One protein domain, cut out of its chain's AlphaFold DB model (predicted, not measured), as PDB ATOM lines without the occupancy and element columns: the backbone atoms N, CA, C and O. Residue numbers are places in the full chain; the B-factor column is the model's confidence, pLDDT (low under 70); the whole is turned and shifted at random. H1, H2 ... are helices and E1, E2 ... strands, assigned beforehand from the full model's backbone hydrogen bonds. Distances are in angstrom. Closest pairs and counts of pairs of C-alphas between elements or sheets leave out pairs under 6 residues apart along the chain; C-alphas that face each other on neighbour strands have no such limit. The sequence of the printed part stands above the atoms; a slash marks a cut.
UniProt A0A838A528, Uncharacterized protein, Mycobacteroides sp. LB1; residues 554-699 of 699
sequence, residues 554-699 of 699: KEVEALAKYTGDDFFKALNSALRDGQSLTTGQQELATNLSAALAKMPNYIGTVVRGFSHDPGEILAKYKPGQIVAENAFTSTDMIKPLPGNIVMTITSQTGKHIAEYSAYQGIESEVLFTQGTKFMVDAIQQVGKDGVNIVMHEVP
ATOM      1  N   LYS A 554      95.964 111.648 109.429       51.72
ATOM      2  CA  LYS A 554      95.777 110.375 110.147       51.72
ATOM      3  C   LYS A 554      96.992 109.444 110.070       51.72
ATOM      4  O   LYS A 554      97.229 108.667 110.988       51.72
ATOM      5  N   GLU A 555      97.763 109.507 108.988       60.38
ATOM      6  CA  GLU A 555      98.998 108.730 108.807       60.38
ATOM      7  C   GLU A 555     100.142 109.272 109.679       60.38
ATOM      8  O   GLU A 555     100.850 108.497 110.321       60.38
ATOM      9  N   VAL A 556     100.287 110.600 109.768       52.59
ATOM     10  CA  VAL A 556     101.257 111.251 110.671       52.59
ATOM     11  C   VAL A 556     100.881 111.016 112.137       52.59
ATOM     12  O   VAL A 556     101.735 110.669 112.951       52.59
ATOM     13  N   GLU A 557      99.594 111.142 112.469       57.81
ATOM     14  CA  GLU A 557      99.056 110.810 113.792       57.81
ATOM     15  C   GLU A 557      99.334 109.344 114.165       57.81
ATOM     16  O   GLU A 557      99.703 109.055 115.303       57.81
ATOM     17  N   ALA A 558      99.216 108.420 113.206       63.19
ATOM     18  CA  ALA A 558      99.481 107.006 113.431       63.19
ATOM     19  C   ALA A 558     100.956 106.709 113.750       63.19
ATOM     20  O   ALA A 558     101.226 105.926 114.661       63.19
ATOM     21  N   LEU A 559     101.903 107.358 113.060       61.09
ATOM     22  CA  LEU A 559     103.341 107.260 113.359       61.09
ATOM     23  C   LEU A 559     103.671 107.789 114.769       61.09
ATOM     24  O   LEU A 559     104.379 107.129 115.534       61.09
ATOM     25  N   ALA A 560     103.098 108.935 115.149       57.97
ATOM     26  CA  ALA A 560     103.302 109.524 116.473       57.97
ATOM     27  C   ALA A 560     102.680 108.668 117.597       57.97
ATOM     28  O   ALA A 560     103.330 108.390 118.606       57.97
ATOM     29  N   LYS A 561     101.447 108.175 117.415       63.81
ATOM     30  CA  LYS A 561     100.770 107.293 118.388       63.81
ATOM     31  C   LYS A 561     101.460 105.941 118.545       63.81
ATOM     32  O   LYS A 561     101.479 105.392 119.644       63.81
ATOM     33  N   TYR A 562     102.037 105.406 117.469       65.00
ATOM     34  CA  TYR A 562     102.778 104.148 117.522       65.00
ATOM     35  C   TYR A 562     104.058 104.243 118.368       65.00
ATOM     36  O   TYR A 562     104.484 103.245 118.939       65.00
ATOM     37  N   THR A 563     104.658 105.430 118.479       63.34
ATOM     38  CA  THR A 563     105.924 105.632 119.199       63.34
ATOM     39  C   THR A 563     105.746 106.212 120.607       63.34
ATOM     40  O   THR A 563     106.599 105.983 121.457       63.34
ATOM     41  N   GLY A 564     104.646 106.922 120.889       48.81
ATOM     42  CA  GLY A 564     104.434 107.602 122.177       48.81
ATOM     43  C   GLY A 564     103.794 106.783 123.312       48.81
ATOM     44  O   GLY A 564     104.193 106.945 124.465       48.81
ATOM     45  N   ASP A 565     102.810 105.921 123.018       52.78
ATOM     46  CA  ASP A 565     101.849 105.426 124.026       52.78
ATOM     47  C   ASP A 565     101.856 103.905 124.247       52.78
ATOM     48  O   ASP A 565     102.031 103.118 123.321       52.78
ATOM     49  N   ASP A 566     101.464 103.450 125.448       57.91
ATOM     50  CA  ASP A 566     101.186 102.024 125.734       57.91
ATOM     51  C   ASP A 566     100.151 101.386 124.774       57.91
ATOM     52  O   ASP A 566     100.076 100.159 124.647       57.91
ATOM     53  N   PHE A 567      99.398 102.202 124.031       56.69
ATOM     54  CA  PHE A 567      98.491 101.774 122.970       56.69
ATOM     55  C   PHE A 567      99.191 100.962 121.860       56.69
ATOM     56  O   PHE A 567      98.605  99.997 121.361       56.69
ATOM     57  N   PHE A 568     100.459 101.253 121.520       67.56
ATOM     58  CA  PHE A 568     101.205 100.435 120.546       67.56
ATOM     59  C   PHE A 568     101.480  99.024 121.077       67.56
ATOM     60  O   PHE A 568     101.496  98.060 120.309       67.56
ATOM     61  N   LYS A 569     101.676  98.875 122.396       72.94
ATOM     62  CA  LYS A 569     101.907  97.574 123.041       72.94
ATOM     63  C   LYS A 569     100.635  96.737 122.989       72.94
ATOM     64  O   LYS A 569     100.706  95.568 122.621       72.94
ATOM     65  N   ALA A 570      99.484  97.352 123.269       77.06
ATOM     66  CA  ALA A 570      98.178  96.709 123.153       77.06
ATOM     67  C   ALA A 570      97.865  96.285 121.706       77.06
ATOM     68  O   ALA A 570      97.470  95.142 121.481       77.06
ATOM     69  N   LEU A 571      98.091  97.165 120.718       80.25
ATOM     70  CA  LEU A 571      97.932  96.839 119.293       80.25
ATOM     71  C   LEU A 571      98.841  95.674 118.874       80.25
ATOM     72  O   LEU A 571      98.371  94.690 118.308       80.25
ATOM     73  N   ASN A 572     100.137  95.757 119.181       85.62
ATOM     74  CA  ASN A 572     101.096  94.727 118.792       85.62
ATOM     75  C   ASN A 572     100.926  93.407 119.560       85.62
ATOM     76  O   ASN A 572     101.337  92.376 119.037       85.62
ATOM     77  N   SER A 573     100.351  93.398 120.770       85.56
ATOM     78  CA  SER A 573      99.947  92.142 121.423       85.56
ATOM     79  C   SER A 573      98.774  91.528 120.671       85.56
ATOM     80  O   SER A 573      98.912  90.433 120.144       85.56
ATOM     81  N   ALA A 574      97.680  92.278 120.482       85.94
ATOM     82  CA  ALA A 574      96.491  91.779 119.793       85.94
ATOM     83  C   ALA A 574      96.808  91.219 118.390       85.94
ATOM     84  O   ALA A 574      96.326  90.145 118.036       85.94
ATOM     85  N   LEU A 575      97.689  91.885 117.633       88.69
ATOM     86  CA  LEU A 575      98.186  91.402 116.340       88.69
ATOM     87  C   LEU A 575      99.025  90.111 116.437       88.69
ATOM     88  O   LEU A 575      98.865  89.225 115.599       88.69
ATOM     89  N   ARG A 576      99.912  89.966 117.436       87.00
ATOM     90  CA  ARG A 576     100.686  88.719 117.646       87.00
ATOM     91  C   ARG A 576      99.791  87.560 118.064       87.00
ATOM     92  O   ARG A 576      99.936  86.463 117.533       87.00
ATOM     93  N   ASP A 577      98.869  87.838 118.977       85.38
ATOM     94  CA  ASP A 577      98.008  86.864 119.646       85.38
ATOM     95  C   ASP A 577      96.782  86.475 118.789       85.38
ATOM     96  O   ASP A 577      95.977  85.637 119.195       85.38
ATOM     97  N   GLY A 578      96.619  87.084 117.605       85.25
ATOM     98  CA  GLY A 578      95.503  86.827 116.687       85.25
ATOM     99  C   GLY A 578      94.145  87.309 117.211       85.25
ATOM    100  O   GLY A 578      93.107  86.782 116.811       85.25
ATOM    101  N   GLN A 579      94.140  88.279 118.126       88.06
ATOM    102  CA  GLN A 579      92.928  88.815 118.739       88.06
ATOM    103  C   GLN A 579      92.235  89.835 117.828       88.06
ATOM    104  O   GLN A 579      92.877  90.595 117.101       88.06
ATOM    105  N   SER A 580      90.905  89.896 117.914       86.44
ATOM    106  CA  SER A 580      90.110  90.918 117.229       86.44
ATOM    107  C   SER A 580      90.508  92.321 117.687       86.44
ATOM    108  O   SER A 580      90.403  92.646 118.871       86.44
ATOM    109  N   LEU A 581      90.916  93.168 116.743       86.06
ATOM    110  CA  LEU A 581      91.212  94.571 117.013       86.06
ATOM    111  C   LEU A 581      89.931  95.353 117.334       86.06
ATOM    112  O   LEU A 581      88.888  95.153 116.711       86.06
ATOM    113  N   THR A 582      90.028  96.303 118.261       85.69
ATOM    114  CA  THR A 582      89.020  97.365 118.407       85.69
ATOM    115  C   THR A 582      89.027  98.291 117.186       85.69
ATOM    116  O   THR A 582      90.042  98.411 116.500       85.69
ATOM    117  N   THR A 583      87.934  99.025 116.943       81.56
ATOM    118  CA  THR A 583      87.832  99.978 115.820       81.56
ATOM    119  C   THR A 583      89.003 100.967 115.782       81.56
ATOM    120  O   THR A 583      89.588 101.181 114.724       81.56
ATOM    121  N   GLY A 584      89.408 101.513 116.937       73.75
ATOM    122  CA  GLY A 584      90.542 102.441 117.027       73.75
ATOM    123  C   GLY A 584      91.903 101.780 116.769       73.75
ATOM    124  O   GLY A 584      92.767 102.383 116.141       73.75
ATOM    125  N   GLN A 585      92.093 100.523 117.184       81.69
ATOM    126  CA  GLN A 585      93.294  99.745 116.843       81.69
ATOM    127  C   GLN A 585      93.348  99.404 115.349       81.69
ATOM    128  O   GLN A 585      94.418  99.471 114.750       81.69
ATOM    129  N   GLN A 586      92.208  99.067 114.738       84.75
ATOM    130  CA  GLN A 586      92.122  98.759 113.313       84.75
ATOM    131  C   GLN A 586      92.356 100.006 112.448       84.75
ATOM    132  O   GLN A 586      93.089  99.937 111.460       84.75
ATOM    133  N   GLU A 587      91.797 101.155 112.839       78.12
ATOM    134  CA  GLU A 587      92.064 102.439 112.187       78.12
ATOM    135  C   GLU A 587      93.541 102.839 112.328       78.12
ATOM    136  O   GLU A 587      94.178 103.170 111.326       78.12
ATOM    137  N   LEU A 588      94.126 102.715 113.529       75.19
ATOM    138  CA  LEU A 588      95.549 102.982 113.751       75.19
ATOM    139  C   LEU A 588      96.444 102.079 112.890       75.19
ATOM    140  O   LEU A 588      97.327 102.583 112.202       75.19
ATOM    141  N   ALA A 589      96.205 100.764 112.879       83.12
ATOM    142  CA  ALA A 589      96.982  99.818 112.079       83.12
ATOM    143  C   ALA A 589      96.867 100.099 110.571       83.12
ATOM    144  O   ALA A 589      97.860 100.020 109.848       83.12
ATOM    145  N   THR A 590      95.674 100.469 110.096       86.06
ATOM    146  CA  THR A 590      95.437 100.833 108.690       86.06
ATOM    147  C   THR A 590      96.215 102.094 108.313       86.06
ATOM    148  O   THR A 590      96.985 102.073 107.352       86.06
ATOM    149  N   ASN A 591      96.082 103.166 109.099       76.19
ATOM    150  CA  ASN A 591      96.751 104.440 108.830       76.19
ATOM    151  C   ASN A 591      98.276 104.333 108.980       76.19
ATOM    152  O   ASN A 591      99.005 104.897 108.170       76.19
ATOM    153  N   LEU A 592      98.776 103.557 109.949       81.69
ATOM    154  CA  LEU A 592     100.209 103.300 110.111       81.69
ATOM    155  C   LEU A 592     100.778 102.526 108.913       81.69
ATOM    156  O   LEU A 592     101.812 102.904 108.373       81.69
ATOM    157  N   SER A 593     100.079 101.485 108.448       86.75
ATOM    158  CA  SER A 593     100.486 100.727 107.252       86.75
ATOM    159  C   SER A 593     100.511 101.623 106.004       86.75
ATOM    160  O   SER A 593     101.449 101.555 105.213       86.75
ATOM    161  N   ALA A 594      99.514 102.503 105.847       82.00
ATOM    162  CA  ALA A 594      99.447 103.468 104.748       82.00
ATOM    163  C   ALA A 594     100.568 104.522 104.814       82.00
ATOM    164  O   ALA A 594     101.146 104.859 103.780       82.00
ATOM    165  N   ALA A 595     100.924 104.991 106.015       75.06
ATOM    166  CA  ALA A 595     102.058 105.888 106.228       75.06
ATOM    167  C   ALA A 595     103.373 105.214 105.800       75.06
ATOM    168  O   ALA A 595     104.100 105.720 104.943       75.06
ATOM    169  N   LEU A 596     103.626 104.010 106.326       83.44
ATOM    170  CA  LEU A 596     104.813 103.208 106.020       83.44
ATOM    171  C   LEU A 596     104.901 102.808 104.536       83.44
ATOM    172  O   LEU A 596     105.996 102.544 104.049       83.44
ATOM    173  N   ALA A 597     103.791 102.768 103.796       84.44
ATOM    174  CA  ALA A 597     103.801 102.504 102.356       84.44
ATOM    175  C   ALA A 597     104.291 103.701 101.514       84.44
ATOM    176  O   ALA A 597     104.803 103.496 100.416       84.44
ATOM    177  N   LYS A 598     104.146 104.937 102.015       78.94
ATOM    178  CA  LYS A 598     104.536 106.180 101.319       78.94
ATOM    179  C   LYS A 598     105.961 106.640 101.626       78.94
ATOM    180  O   LYS A 598     106.565 107.363 100.840       78.94
ATOM    181  N   MET A 599     106.488 106.251 102.784       72.75
ATOM    182  CA  MET A 599     107.834 106.613 103.232       72.75
ATOM    183  C   MET A 599     108.940 105.966 102.371       72.75
ATOM    184  O   MET A 599     108.712 104.920 101.761       72.75
ATOM    185  N   PRO A 600     110.165 106.526 102.337       70.81
ATOM    186  CA  PRO A 600     111.298 105.905 101.649       70.81
ATOM    187  C   PRO A 600     111.767 104.621 102.355       70.81
ATOM    188  O   PRO A 600     111.907 104.587 103.577       70.81
ATOM    189  N   ASN A 601     112.039 103.565 101.583       80.81
ATOM    190  CA  ASN A 601     112.576 102.305 102.109       80.81
ATOM    191  C   ASN A 601     113.969 102.499 102.734       80.81
ATOM    192  O   ASN A 601     114.872 103.043 102.101       80.81
ATOM    193  N   TYR A 602     114.159 101.964 103.938       80.50
ATOM    194  CA  TYR A 602     115.462 101.757 104.555       80.50
ATOM    195  C   TYR A 602     116.018 100.392 104.128       80.50
ATOM    196  O   TYR A 602     115.476  99.341 104.482       80.50
ATOM    197  N   ILE A 603     117.117 100.418 103.374       82.00
ATOM    198  CA  ILE A 603     117.852  99.229 102.930       82.00
ATOM    199  C   ILE A 603     119.130  99.135 103.763       82.00
ATOM    200  O   ILE A 603     119.994 100.007 103.673       82.00
ATOM    201  N   GLY A 604     119.253  98.089 104.579       84.06
ATOM    202  CA  GLY A 604     120.376  97.937 105.506       84.06
ATOM    203  C   GLY A 604     120.086  96.972 106.651       84.06
ATOM    204  O   GLY A 604     118.985  96.436 106.770       84.06
ATOM    205  N   THR A 605     121.078  96.740 107.505       85.88
ATOM    206  CA  THR A 605     120.916  95.893 108.693       85.88
ATOM    207  C   THR A 605     120.283  96.681 109.835       85.88
ATOM    208  O   THR A 605     120.686  97.807 110.111       85.88
ATOM    209  N   VAL A 606     119.332  96.063 110.528       90.75
ATOM    210  CA  VAL A 606     118.692  96.586 111.740       90.75
ATOM    211  C   VAL A 606     118.658  95.514 112.825       90.75
ATOM    212  O   VAL A 606     118.755  94.316 112.545       90.75
ATOM    213  N   VAL A 607     118.537  95.933 114.079       88.44
ATOM    214  CA  VAL A 607     118.590  95.066 115.257       88.44
ATOM    215  C   VAL A 607     117.393  95.296 116.172       88.44
ATOM    216  O   VAL A 607     116.974  96.422 116.421       88.44
ATOM    217  N   ARG A 608     116.834  94.220 116.722       90.94
ATOM    218  CA  ARG A 608     115.741  94.271 117.700       90.94
ATOM    219  C   ARG A 608     116.108  93.423 118.903       90.94
ATOM    220  O   ARG A 608     116.449  92.260 118.744       90.94
ATOM    221  N   GLY A 609     115.988  93.986 120.098       89.38
ATOM    222  CA  GLY A 609     116.077  93.229 121.343       89.38
ATOM    223  C   GLY A 609     114.745  93.240 122.082       89.38
ATOM    224  O   GLY A 609     114.000  94.218 122.004       89.38
ATOM    225  N   PHE A 610     114.402  92.140 122.745       89.12
ATOM    226  CA  PHE A 610     113.203  92.031 123.579       89.12
ATOM    227  C   PHE A 610     113.317  90.855 124.556       89.12
ATOM    228  O   PHE A 610     114.184  89.990 124.409       89.12
ATOM    229  N   SER A 611     112.441  90.830 125.563       90.06
ATOM    230  CA  SER A 611     112.371  89.728 126.524       90.06
ATOM    231  C   SER A 611     111.249  88.751 126.182       90.06
ATOM    232  O   SER A 611     110.106  89.178 126.013       90.06
ATOM    233  N   HIS A 612     111.561  87.457 126.093       90.56
ATOM    234  CA  HIS A 612     110.588  86.382 125.851       90.56
ATOM    235  C   HIS A 612     111.145  85.017 126.293       90.56
ATOM    236  O   HIS A 612     112.336  84.915 126.597       90.56
ATOM    237  N   ASP A 613     110.312  83.973 126.321       91.62
ATOM    238  CA  ASP A 613     110.785  82.623 126.634       91.62
ATOM    239  C   ASP A 613     111.689  82.069 125.505       91.62
ATOM    240  O   ASP A 613     111.276  82.039 124.339       91.62
ATOM    241  N   PRO A 614     112.925  81.619 125.804       91.81
ATOM    242  CA  PRO A 614     113.828  81.053 124.801       91.81
ATOM    243  C   PRO A 614     113.286  79.805 124.102       91.81
ATOM    244  O   PRO A 614     113.574  79.600 122.925       91.81
ATOM    245  N   GLY A 615     112.514  78.970 124.804       91.69
ATOM    246  CA  GLY A 615     111.899  77.766 124.251       91.69
ATOM    247  C   GLY A 615     110.823  78.099 123.221       91.69
ATOM    248  O   GLY A 615     110.823  77.519 122.136       91.69
ATOM    249  N   GLU A 616     109.965  79.080 123.508       90.88
ATOM    250  CA  GLU A 616     108.962  79.587 122.558       90.88
ATOM    251  C   GLU A 616     109.620  80.201 121.307       90.88
ATOM    252  O   GLU A 616     109.196  79.925 120.180       90.88
ATOM    253  N   ILE A 617     110.725  80.942 121.468       93.88
ATOM    254  CA  ILE A 617     111.515  81.454 120.334       93.88
ATOM    255  C   ILE A 617     112.127  80.316 119.503       93.88
ATOM    256  O   ILE A 617     111.968  80.302 118.282       93.88
ATOM    257  N   LEU A 618     112.790  79.344 120.135       92.00
ATOM    258  CA  LEU A 618     113.396  78.193 119.447       92.00
ATOM    259  C   LEU A 618     112.347  77.275 118.787       92.00
ATOM    260  O   LEU A 618     112.657  76.562 117.830       92.00
ATOM    261  N   ALA A 619     111.100  77.295 119.264       92.69
ATOM    262  CA  ALA A 619     109.981  76.608 118.630       92.69
ATOM    263  C   ALA A 619     109.452  77.359 117.393       92.69
ATOM    264  O   ALA A 619     109.172  76.714 116.376       92.69
ATOM    265  N   LYS A 620     109.331  78.696 117.467       92.06
ATOM    266  CA  LYS A 620     108.787  79.557 116.399       92.06
ATOM    267  C   LYS A 620     109.752  79.761 115.224       92.06
ATOM    268  O   LYS A 620     109.309  79.725 114.075       92.06
ATOM    269  N   TYR A 621     111.039  79.985 115.494       95.31
ATOM    270  CA  TYR A 621     112.041  80.358 114.487       95.31
ATOM    271  C   TYR A 621     113.015  79.207 114.216       95.31
ATOM    272  O   TYR A 621     113.655  78.695 115.134       95.31
ATOM    273  N   LYS A 622     113.162  78.812 112.946       94.69
ATOM    274  CA  LYS A 622     114.043  77.712 112.518       94.69
ATOM    275  C   LYS A 622     114.797  78.093 111.242       94.69
ATOM    276  O   LYS A 622     114.166  78.669 110.360       94.69
ATOM    277  N   PRO A 623     116.095  77.767 111.097       96.44
ATOM    278  CA  PRO A 623     116.852  78.079 109.885       96.44
ATOM    279  C   PRO A 623     116.178  77.536 108.617       96.44
ATOM    280  O   PRO A 623     115.703  76.399 108.601       96.44
ATOM    281  N   GLY A 624     116.119  78.358 107.570       93.94
ATOM    282  CA  GLY A 624     115.423  78.076 106.311       93.94
ATOM    283  C   GLY A 624     113.897  78.247 106.349       93.94
ATOM    284  O   GLY A 624     113.248  78.076 105.320       93.94
ATOM    285  N   GLN A 625     113.298  78.582 107.498       96.00
ATOM    286  CA  GLN A 625     111.863  78.851 107.608       96.00
ATOM    287  C   GLN A 625     111.560  80.324 107.300       96.00
ATOM    288  O   GLN A 625     112.234  81.222 107.805       96.00
ATOM    289  N   ILE A 626     110.495  80.573 106.535       96.38
ATOM    290  CA  ILE A 626     109.886  81.905 106.426       96.38
ATOM    291  C   ILE A 626     108.910  82.085 107.594       96.38
ATOM    292  O   ILE A 626     108.009  81.268 107.794       96.38
ATOM    293  N   VAL A 627     109.087  83.158 108.361       94.88
ATOM    294  CA  VAL A 627     108.221  83.557 109.476       94.88
ATOM    295  C   VAL A 627     107.559  84.886 109.121       94.88
ATOM    296  O   VAL A 627     108.237  85.820 108.705       94.88
ATOM    297  N   ALA A 628     106.238  84.970 109.273       93.81
ATOM    298  CA  ALA A 628     105.503  86.226 109.168       93.81
ATOM    299  C   ALA A 628     105.339  86.843 110.564       93.81
ATOM    300  O   ALA A 628     104.823  86.187 111.474       93.81
ATOM    301  N   GLU A 629     105.746  88.100 110.731       92.44
ATOM    302  CA  GLU A 629     105.433  88.863 111.936       92.44
ATOM    303  C   GLU A 629     104.076  89.545 111.766       92.44
ATOM    304  O   GLU A 629     103.944  90.555 111.082       92.44
ATOM    305  N   ASN A 630     103.043  88.990 112.406       91.00
ATOM    306  CA  ASN A 630     101.673  89.518 112.335       91.00
ATOM    307  C   ASN A 630     101.544  90.954 112.879       91.00
ATOM    308  O   ASN A 630     100.611  91.664 112.519       91.00
ATOM    309  N   ALA A 631     102.461  91.377 113.751       91.12
ATOM    310  CA  ALA A 631     102.503  92.713 114.335       91.12
ATOM    311  C   ALA A 631     103.555  93.602 113.661       91.12
ATOM    312  O   ALA A 631     104.468  93.115 112.995       91.12
ATOM    313  N   PHE A 632     103.469  94.911 113.896       91.88
ATOM    314  CA  PHE A 632     104.501  95.841 113.450       91.88
ATOM    315  C   PHE A 632     105.836  95.505 114.129       91.88
ATOM    316  O   PHE A 632     105.922  95.352 115.355       91.88
ATOM    317  N   THR A 633     106.892  95.368 113.327       90.69
ATOM    318  CA  THR A 633     108.216  94.962 113.816       90.69
ATOM    319  C   THR A 633     109.096  96.195 113.957       90.69
ATOM    320  O   THR A 633     109.636  96.705 112.983       90.69
ATOM    321  N   SER A 634     109.200  96.701 115.184       87.69
ATOM    322  CA  SER A 634     110.070  97.828 115.555       87.69
ATOM    323  C   SER A 634     111.519  97.359 115.743       87.69
ATOM    324  O   SER A 634     111.758  96.321 116.369       87.69
ATOM    325  N   THR A 635     112.483  98.091 115.194       87.00
ATOM    326  CA  THR A 635     113.920  97.766 115.205       87.00
ATOM    327  C   THR A 635     114.752  99.046 115.305       87.00
ATOM    328  O   THR A 635     114.229 100.119 115.042       87.00
ATOM    329  N   ASP A 636     116.031  98.959 115.655       84.06
ATOM    330  CA  ASP A 636     116.972 100.089 115.689       84.06
ATOM    331  C   ASP A 636     118.157  99.821 114.742       84.06
ATOM    332  O   ASP A 636     118.561  98.675 114.558       84.06
ATOM    333  N   MET A 637     118.728 100.853 114.120       76.12
ATOM    334  CA  MET A 637     119.855 100.702 113.182       76.12
ATOM    335  C   MET A 637     121.203 100.371 113.847       76.12
ATOM    336  O   MET A 637     122.127  99.931 113.164       76.12
ATOM    337  N   ILE A 638     121.364 100.631 115.149       73.69
ATOM    338  CA  ILE A 638     122.668 100.654 115.830       73.69
ATOM    339  C   ILE A 638     122.709  99.688 117.016       73.69
ATOM    340  O   ILE A 638     123.701  98.973 117.190       73.69
ATOM    341  N   LYS A 639     121.681  99.677 117.873       79.38
ATOM    342  CA  LYS A 639     121.729  98.968 119.157       79.38
ATOM    343  C   LYS A 639     120.393  98.308 119.514       79.38
ATOM    344  O   LYS A 639     119.392  99.005 119.644       79.38
ATOM    345  N   PRO A 640     120.365  96.990 119.795       75.69
ATOM    346  CA  PRO A 640     119.143  96.342 120.246       75.69
ATOM    347  C   PRO A 640     118.718  96.881 121.620       75.69
ATOM    348  O   PRO A 640     119.551  97.122 122.504       75.69
ATOM    349  N   LEU A 641     117.405  97.017 121.814       75.12
ATOM    350  CA  LEU A 641     116.810  97.259 123.129       75.12
ATOM    351  C   LEU A 641     117.205  96.147 124.129       75.12
ATOM    352  O   LEU A 641     117.506  95.027 123.717       75.12
ATOM    353  N   PRO A 642     117.202  96.410 125.448       79.62
ATOM    354  CA  PRO A 642     117.504  95.383 126.442       79.62
ATOM    355  C   PRO A 642     116.536  94.193 126.359       79.62
ATOM    356  O   PRO A 642     115.319  94.372 126.394       79.62
ATOM    357  N   GLY A 643     117.081  92.981 126.296       87.00
ATOM    358  CA  GLY A 643     116.315  91.742 126.199       87.00
ATOM    359  C   GLY A 643     117.224  90.515 126.184       87.00
ATOM    360  O   GLY A 643     118.428  90.641 125.961       87.00
ATOM    361  N   ASN A 644     116.659  89.335 126.438       92.38
ATOM    362  CA  ASN A 644     117.369  88.061 126.288       92.38
ATOM    363  C   ASN A 644     117.313  87.521 124.847       92.38
ATOM    364  O   ASN A 644     118.122  86.669 124.482       92.38
ATOM    365  N   ILE A 645     116.393  88.028 124.024       94.62
ATOM    366  CA  ILE A 645     116.264  87.679 122.610       94.62
ATOM    367  C   ILE A 645     116.759  88.850 121.761       94.62
ATOM    368  O   ILE A 645     116.305  89.981 121.948       94.62
ATOM    369  N   VAL A 646     117.661  88.579 120.816       94.81
ATOM    370  CA  VAL A 646     118.174  89.561 119.849       94.81
ATOM    371  C   VAL A 646     117.944  89.054 118.429       94.81
ATOM    372  O   VAL A 646     118.322  87.940 118.083       94.81
ATOM    373  N   MET A 647     117.346  89.891 117.590       95.44
ATOM    374  CA  MET A 647     117.193  89.683 116.154       95.44
ATOM    375  C   MET A 647     118.095  90.653 115.400       95.44
ATOM    376  O   MET A 647     118.071  91.852 115.675       95.44
ATOM    377  N   THR A 648     118.812  90.142 114.408       95.62
ATOM    378  CA  THR A 648     119.498  90.921 113.376       95.62
ATOM    379  C   THR A 648     118.766  90.687 112.062       95.62
ATOM    380  O   THR A 648     118.630  89.540 111.631       95.62
ATOM    381  N   ILE A 649     118.273  91.756 111.441       94.56
ATOM    382  CA  ILE A 649     117.413  91.707 110.257       94.56
ATOM    383  C   ILE A 649     118.073  92.484 109.119       94.56
ATOM    384  O   ILE A 649     118.441  93.643 109.297       94.56
ATOM    385  N   THR A 650     118.178  91.883 107.936       93.56
ATOM    386  CA  THR A 650     118.491  92.629 106.705       93.56
ATOM    387  C   THR A 650     117.196  93.189 106.112       93.56
ATOM    388  O   THR A 650     116.353  92.426 105.636       93.56
ATOM    389  N   SER A 651     117.031  94.513 106.176       92.06
ATOM    390  CA  SER A 651     115.868  95.268 105.691       92.06
ATOM    391  C   SER A 651     115.949  95.557 104.193       92.06
ATOM    392  O   SER A 651     117.011  95.930 103.685       92.06
ATOM    393  N   GLN A 652     114.805  95.470 103.513       86.69
ATOM    394  CA  GLN A 652     114.582  95.936 102.142       86.69
ATOM    395  C   GLN A 652     113.459  96.989 102.053       86.69
ATOM    396  O   GLN A 652     113.530  97.881 101.205       86.69
ATOM    397  N   THR A 653     112.427  96.905 102.905       87.12
ATOM    398  CA  THR A 653     111.250  97.795 102.893       87.12
ATOM    399  C   THR A 653     110.881  98.407 104.247       87.12
ATOM    400  O   THR A 653     109.982  99.254 104.290       87.12
ATOM    401  N   GLY A 654     111.581  98.071 105.337       84.62
ATOM    402  CA  GLY A 654     111.432  98.765 106.625       84.62
ATOM    403  C   GLY A 654     111.601 100.282 106.471       84.62
ATOM    404  O   GLY A 654     112.301 100.739 105.570       84.62
ATOM    405  N   LYS A 655     110.937 101.089 107.300       84.25
ATOM    406  CA  LYS A 655     110.949 102.560 107.189       84.25
ATOM    407  C   LYS A 655     111.627 103.197 108.384       84.25
ATOM    408  O   LYS A 655     111.270 102.888 109.514       84.25
ATOM    409  N   HIS A 656     112.565 104.106 108.141       77.31
ATOM    410  CA  HIS A 656     113.183 104.893 109.204       77.31
ATOM    411  C   HIS A 656     112.168 105.915 109.739       77.31
ATOM    412  O   HIS A 656     111.795 106.845 109.026       77.31
ATOM    413  N   ILE A 657     111.696 105.715 110.972       66.38
ATOM    414  CA  ILE A 657     110.644 106.529 111.601       66.38
ATOM    415  C   ILE A 657     111.157 107.408 112.748       66.38
ATOM    416  O   ILE A 657     110.361 108.107 113.366       66.38
ATOM    417  N   ALA A 658     112.468 107.452 113.009       62.22
ATOM    418  CA  ALA A 658     113.066 108.280 114.065       62.22
ATOM    419  C   ALA A 658     112.678 109.773 113.998       62.22
ATOM    420  O   ALA A 658     112.518 110.427 115.027       62.22
ATOM    421  N   GLU A 659     112.487 110.311 112.789       51.22
ATOM    422  CA  GLU A 659     112.031 111.691 112.548       51.22
ATOM    423  C   GLU A 659     110.546 111.912 112.894       51.22
ATOM    424  O   GLU A 659     110.109 113.046 113.070       51.22
ATOM    425  N   TYR A 660     109.774 110.835 113.038       51.25
ATOM    426  CA  TYR A 660     108.334 110.822 113.323       51.25
ATOM    427  C   TYR A 660     108.023 110.202 114.698       51.25
ATOM    428  O   TYR A 660     106.863 110.154 115.104       51.25
ATOM    429  N   SER A 661     109.057 109.745 115.415       47.41
ATOM    430  CA  SER A 661     108.961 109.175 116.757       47.41
ATOM    431  C   SER A 661     108.723 110.255 117.812       47.41
ATOM    432  O   SER A 661     109.304 111.339 117.748       47.41
ATOM    433  N   ALA A 662     107.956 109.936 118.857       39.97
ATOM    434  CA  ALA A 662     107.854 110.748 120.073       39.97
ATOM    435  C   ALA A 662     109.224 111.025 120.750       39.97
ATOM    436  O   ALA A 662     109.342 111.948 121.562       39.97
ATOM    437  N   TYR A 663     110.270 110.271 120.388       39.41
ATOM    438  CA  TYR A 663     111.635 110.353 120.919       39.41
ATOM    439  C   TYR A 663     112.669 110.917 119.914       39.41
ATOM    440  O   TYR A 663     113.835 110.512 119.931       39.41
ATOM    441  N   GLN A 664     112.264 111.861 119.046       39.53
ATOM    442  CA  GLN A 664     113.114 112.461 117.998       39.53
ATOM    443  C   GLN A 664     114.570 112.733 118.438       39.53
ATOM    444  O   GLN A 664     114.835 113.498 119.372       39.53
ATOM    445  N   GLY A 665     115.519 112.159 117.690       38.94
ATOM    446  CA  GLY A 665     116.954 112.458 117.781       38.94
ATOM    447  C   GLY A 665     117.780 111.602 118.750       38.94
ATOM    448  O   GLY A 665     118.952 111.917 118.949       38.94
ATOM    449  N   ILE A 666     117.207 110.554 119.359       37.78
ATOM    450  CA  ILE A 666     117.947 109.621 120.242       37.78
ATOM    451  C   ILE A 666     117.813 108.153 119.791       37.78
ATOM    452  O   ILE A 666     118.718 107.358 120.031       37.78
ATOM    453  N   GLU A 667     116.730 107.800 119.100       51.12
ATOM    454  CA  GLU A 667     116.471 106.449 118.585       51.12
ATOM    455  C   GLU A 667     116.708 106.406 117.072       51.12
ATOM    456  O   GLU A 667     116.384 107.365 116.376       51.12
ATOM    457  N   SER A 668     117.266 105.310 116.551       65.88
ATOM    458  CA  SER A 668     117.448 105.093 115.106       65.88
ATOM    459  C   SER A 668     116.405 104.092 114.606       65.88
ATOM    460  O   SER A 668     116.746 103.069 114.008       65.88
ATOM    461  N   GLU A 669     115.134 104.340 114.946       77.88
ATOM    462  CA  GLU A 669     114.070 103.354 114.769       77.88
ATOM    463  C   GLU A 669     113.732 103.129 113.288       77.88
ATOM    464  O   GLU A 669     113.407 104.058 112.543       77.88
ATOM    465  N   VAL A 670     113.750 101.858 112.887       85.06
ATOM    466  CA  VAL A 670     113.232 101.360 111.615       85.06
ATOM    467  C   VAL A 670     112.051 100.432 111.896       85.06
ATOM    468  O   VAL A 670     112.167  99.462 112.650       85.06
ATOM    469  N   LEU A 671     110.908 100.725 111.281       89.38
ATOM    470  CA  LEU A 671     109.651 100.016 111.482       89.38
ATOM    471  C   LEU A 671     109.239  99.246 110.223       89.38
ATOM    472  O   LEU A 671     109.125  99.823 109.141       89.38
ATOM    473  N   PHE A 672     108.959  97.953 110.377       90.75
ATOM    474  CA  PHE A 672     108.279  97.152 109.357       90.75
ATOM    475  C   PHE A 672     106.773  97.111 109.624       90.75
ATOM    476  O   PHE A 672     106.329  97.113 110.778       90.75
ATOM    477  N   THR A 673     105.991  97.040 108.548       92.94
ATOM    478  CA  THR A 673     104.534  96.907 108.623       92.94
ATOM    479  C   THR A 673     104.110  95.548 109.202       92.94
ATOM    480  O   THR A 673     104.887  94.597 109.260       92.94
ATOM    481  N   GLN A 674     102.858  95.445 109.641       90.62
ATOM    482  CA  GLN A 674     102.237  94.166 109.992       90.62
ATOM    483  C   GLN A 674     102.264  93.175 108.813       90.62
ATOM    484  O   GLN A 674     102.055  93.557 107.660       90.62
ATOM    485  N   GLY A 675     102.492  91.893 109.103       91.94
ATOM    486  CA  GLY A 675     102.525  90.814 108.114       91.94
ATOM    487  C   GLY A 675     103.830  90.701 107.318       91.94
ATOM    488  O   GLY A 675     103.907  89.849 106.430       91.94
ATOM    489  N   THR A 676     104.854  91.515 107.611       94.38
ATOM    490  CA  THR A 676     106.174  91.396 106.972       94.38
ATOM    491  C   THR A 676     106.771  90.010 107.220       94.38
ATOM    492  O   THR A 676     106.694  89.460 108.323       94.38
ATOM    493  N   LYS A 677     107.358  89.433 106.168       96.56
ATOM    494  CA  LYS A 677     107.944  88.094 106.183       96.56
ATOM    495  C   LYS A 677     109.462  88.177 106.270       96.56
ATOM    496  O   LYS A 677     110.092  88.972 105.574       96.56
ATOM    497  N   PHE A 678     110.047  87.286 107.057       97.00
ATOM    498  CA  PHE A 678     111.490  87.145 107.201       97.00
ATOM    499  C   PHE A 678     111.892  85.685 106.990       97.00
ATOM    500  O   PHE A 678     111.281  84.788 107.576       97.00
ATOM    501  N   MET A 679     112.914  85.428 106.172       97.25
ATOM    502  CA  MET A 679     113.552  84.112 106.115       97.25
ATOM    503  C   MET A 679     114.628  84.037 107.196       97.25
ATOM    504  O   MET A 679     115.522  84.881 107.248       97.25
ATOM    505  N   VAL A 680     114.529  83.040 108.075       97.62
ATOM    506  CA  VAL A 680     115.492  82.819 109.159       97.62
ATOM    507  C   VAL A 680     116.753  82.177 108.590       97.62
ATOM    508  O   VAL A 680     116.732  81.018 108.179       97.62
ATOM    509  N   ASP A 681     117.862  82.908 108.604       94.88
ATOM    510  CA  ASP A 681     119.164  82.426 108.139       94.88
ATOM    511  C   ASP A 681     119.851  81.572 109.209       94.88
ATOM    512  O   ASP A 681     120.385  80.499 108.927       94.88
ATOM    513  N   ALA A 682     119.813  82.032 110.463       95.56
ATOM    514  CA  ALA A 682     120.431  81.348 111.592       95.56
ATOM    515  C   ALA A 682     119.706  81.626 112.913       95.56
ATOM    516  O   ALA A 682     119.108  82.683 113.115       95.56
ATOM    517  N   ILE A 683     119.828  80.686 113.849       95.12
ATOM    518  CA  ILE A 683     119.423  80.854 115.246       95.12
ATOM    519  C   ILE A 683     120.483  80.231 116.157       95.12
ATOM    520  O   ILE A 683     121.016  79.162 115.858       95.12
ATOM    521  N   GLN A 684     120.811  80.907 117.255       93.19
ATOM    522  CA  GLN A 684     121.835  80.485 118.205       93.19
ATOM    523  C   GLN A 684     121.366  80.761 119.633       93.19
ATOM    524  O   GLN A 684     121.102  81.905 119.991       93.19
ATOM    525  N   GLN A 685     121.314  79.727 120.473       91.44
ATOM    526  CA  GLN A 685     121.108  79.909 121.909       91.44
ATOM    527  C   GLN A 685     122.391  80.461 122.556       91.44
ATOM    528  O   GLN A 685     123.493  79.981 122.283       91.44
ATOM    529  N   VAL A 686     122.247  81.478 123.405       87.50
ATOM    530  CA  VAL A 686     123.340  82.185 124.082       87.50
ATOM    531  C   VAL A 686     123.184  81.996 125.589       87.50
ATOM    532  O   VAL A 686     122.309  82.581 126.226       87.50
ATOM    533  N   GLY A 687     124.036  81.152 126.171       85.00
ATOM    534  CA  GLY A 687     123.869  80.708 127.556       85.00
ATOM    535  C   GLY A 687     122.637  79.810 127.716       85.00
ATOM    536  O   GLY A 687     122.268  79.090 126.792       85.00
ATOM    537  N   LYS A 688     122.013  79.828 128.897       79.56
ATOM    538  CA  LYS A 688     120.750  79.104 129.134       79.56
ATOM    539  C   LYS A 688     119.540  79.895 128.640       79.56
ATOM    540  O   LYS A 688     118.637  79.318 128.044       79.56
ATOM    541  N   ASP A 689     119.579  81.207 128.847       85.44
ATOM    542  CA  ASP A 689     118.381  82.043 128.845       85.44
ATOM    543  C   ASP A 689     118.306  83.017 127.658       85.44
ATOM    544  O   ASP A 689     117.343  83.769 127.579       85.44
ATOM    545  N   GLY A 690     119.292  83.049 126.751       92.81
ATOM    546  CA  GLY A 690     119.332  83.980 125.614       92.81
ATOM    547  C   GLY A 690     119.240  83.312 124.241       92.81
ATOM    548  O   GLY A 690     119.610  82.148 124.086       92.81
ATOM    549  N   VAL A 691     118.786  84.053 123.224       95.69
ATOM    550  CA  VAL A 691     118.744  83.597 121.820       95.69
ATOM    551  C   VAL A 691     119.078  84.742 120.861       95.69
ATOM    552  O   VAL A 691     118.451  85.796 120.905       95.69
ATOM    553  N   ASN A 692     120.010  84.496 119.942       95.69
ATOM    554  CA  ASN A 692     120.282  85.348 118.789       95.69
ATOM    555  C   ASN A 692     119.635  84.749 117.532       95.69
ATOM    556  O   ASN A 692     119.765  83.550 117.280       95.69
ATOM    557  N   ILE A 693     118.987  85.580 116.721       96.75
ATOM    558  CA  ILE A 693     118.357  85.216 115.446       96.75
ATOM    559  C   ILE A 693     118.940  86.114 114.354       96.75
ATOM    560  O   ILE A 693     119.034  87.326 114.539       96.75
ATOM    561  N   VAL A 694     119.312  85.538 113.213       96.62
ATOM    562  CA  VAL A 694     119.699  86.276 112.004       96.62
ATOM    563  C   VAL A 694     118.697  85.943 110.911       96.62
ATOM    564  O   VAL A 694     118.390  84.769 110.696       96.62
ATOM    565  N   MET A 695     118.163  86.969 110.256       97.06
ATOM    566  CA  MET A 695     117.166  86.824 109.202       97.06
ATOM    567  C   MET A 695     117.229  87.970 108.189       97.06
ATOM    568  O   MET A 695     117.829  89.018 108.439       97.06
ATOM    569  N   HIS A 696     116.564  87.802 107.052       96.50
ATOM    570  CA  HIS A 696     116.371  88.863 106.067       96.50
ATOM    571  C   HIS A 696     114.920  88.937 105.608       96.50
ATOM    572  O   HIS A 696     114.194  87.942 105.602       96.50
ATOM    573  N   GLU A 697     114.490  90.140 105.243       94.06
ATOM    574  CA  GLU A 697     113.153  90.390 104.714       94.06
ATOM    575  C   GLU A 697     112.957  89.712 103.352       94.06
ATOM    576  O   GLU A 697     113.842  89.770 102.491       94.06
ATOM    577  N   VAL A 698     111.785  89.104 103.149       91.06
ATOM    578  CA  VAL A 698     111.364  88.497 101.876       91.06
ATOM    579  C   VAL A 698     109.983  89.030 101.440       91.06
ATOM    580  O   VAL A 698     109.147  89.280 102.310       91.06
ATOM    581  N   PRO A 699     109.718  89.199 100.126       73.62
ATOM    582  CA  PRO A 699     108.427  89.693  99.613       73.62
ATOM    583  C   PRO A 699     107.184  88.841  99.966       73.62
ATOM    584  O   PRO A 699     107.255  87.592 100.050       73.62
TER     585      PRO A 699
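Overview. This is residues 554 to 699 of the 699 residues of an uncharacterized protein of Mycobacteroides sp. LB1 (UniProt A0A838A528). A strongly twisted five-strand sheet, E1 E4 E7 E6 E2, partly faces a small two-strand sheet, E3 E5, as a loose sandwich with crossed strands. H1, H2 and H3 gather at one end of the longest axis, while the turn of the E6 E7 hairpin marks the other end and short H4 covers part of the large sheet. The printed part has 146 residues, with four named helices and seven named strands in the order H1 H2 H3 E1 H4 E2 E3 E4 E5 E6 E7; the class is mixed, helices and strands. The large sheet is mixed, and E3 E5 is antiparallel. The whole is compact, with a radius of gyration of the C-alphas of 14.8 A and spans of 43 by 32 by 28 A.

Arrangement. Start at E4, residues 645 to 651, and E7, residues 690 to 698, which are parallel, with N 648 and O 693 2.8 A apart. E1, residues 604 to 610, is antiparallel to E4, with N 606 and O 649 2.9 A apart. E6, residues 676 to 686, bends by 71 degrees at residue 681 and forms a hairpin with E7, with N 684 and O 692 2.8 A apart. E2, residues 626 to 629, is the edge strand antiparallel to E6, with N 627 and O 678 2.8 A apart. Find E3, residues 633 to 636, and E5, residues 669 to 672: antiparallel, with N 635 and O 670 2.9 A apart, they make a sandwich, two sheets face to face, with the large sheet, strands at 72 degrees. H4, residues 614 to 620, is on the large sheet at a height of 7.8 A, only just over E7 with 3 C-alphas. H1, residues 554 to 564, and H3, residues 583 to 598, touch about perpendicular at 76 degrees, H3 with residues 588 to 595 alone; their closest C-alphas, Glu 555 and Asn 591, are 4.8 A apart. H2, residues 567 to 576, and H1 only just touch, only at the corner, with 3 pairs of C-alphas within 8 A; the closest are those of Tyr 562 and Phe 568, 5.0 A. In the four helices every O i to N i+4 pair is within hydrogen-bond range.

Along the chain. Find C-alpha 554 at (95.777, 110.375, 110.147), where H1 begins; it runs 15.1 A. H2 runs 14.3 A, H3 23.0 A, E1 20.3 A and E4 18.5 A. E6 runs 25.9 A to C-alpha 686 at (123.340, 82.185, 124.082), and E7 25.4 A to C-alpha 698 at (111.364, 88.497, 101.876).

Size, cuts and confidence. The farthest C-alphas, Lys 554 and Gly 687, are 44.4 A apart, and the printed part has no cut. The link E4 to E5, 17 residues, is long. Look for pLDDT under 70 in residues 554 to 568 and 657 to 668.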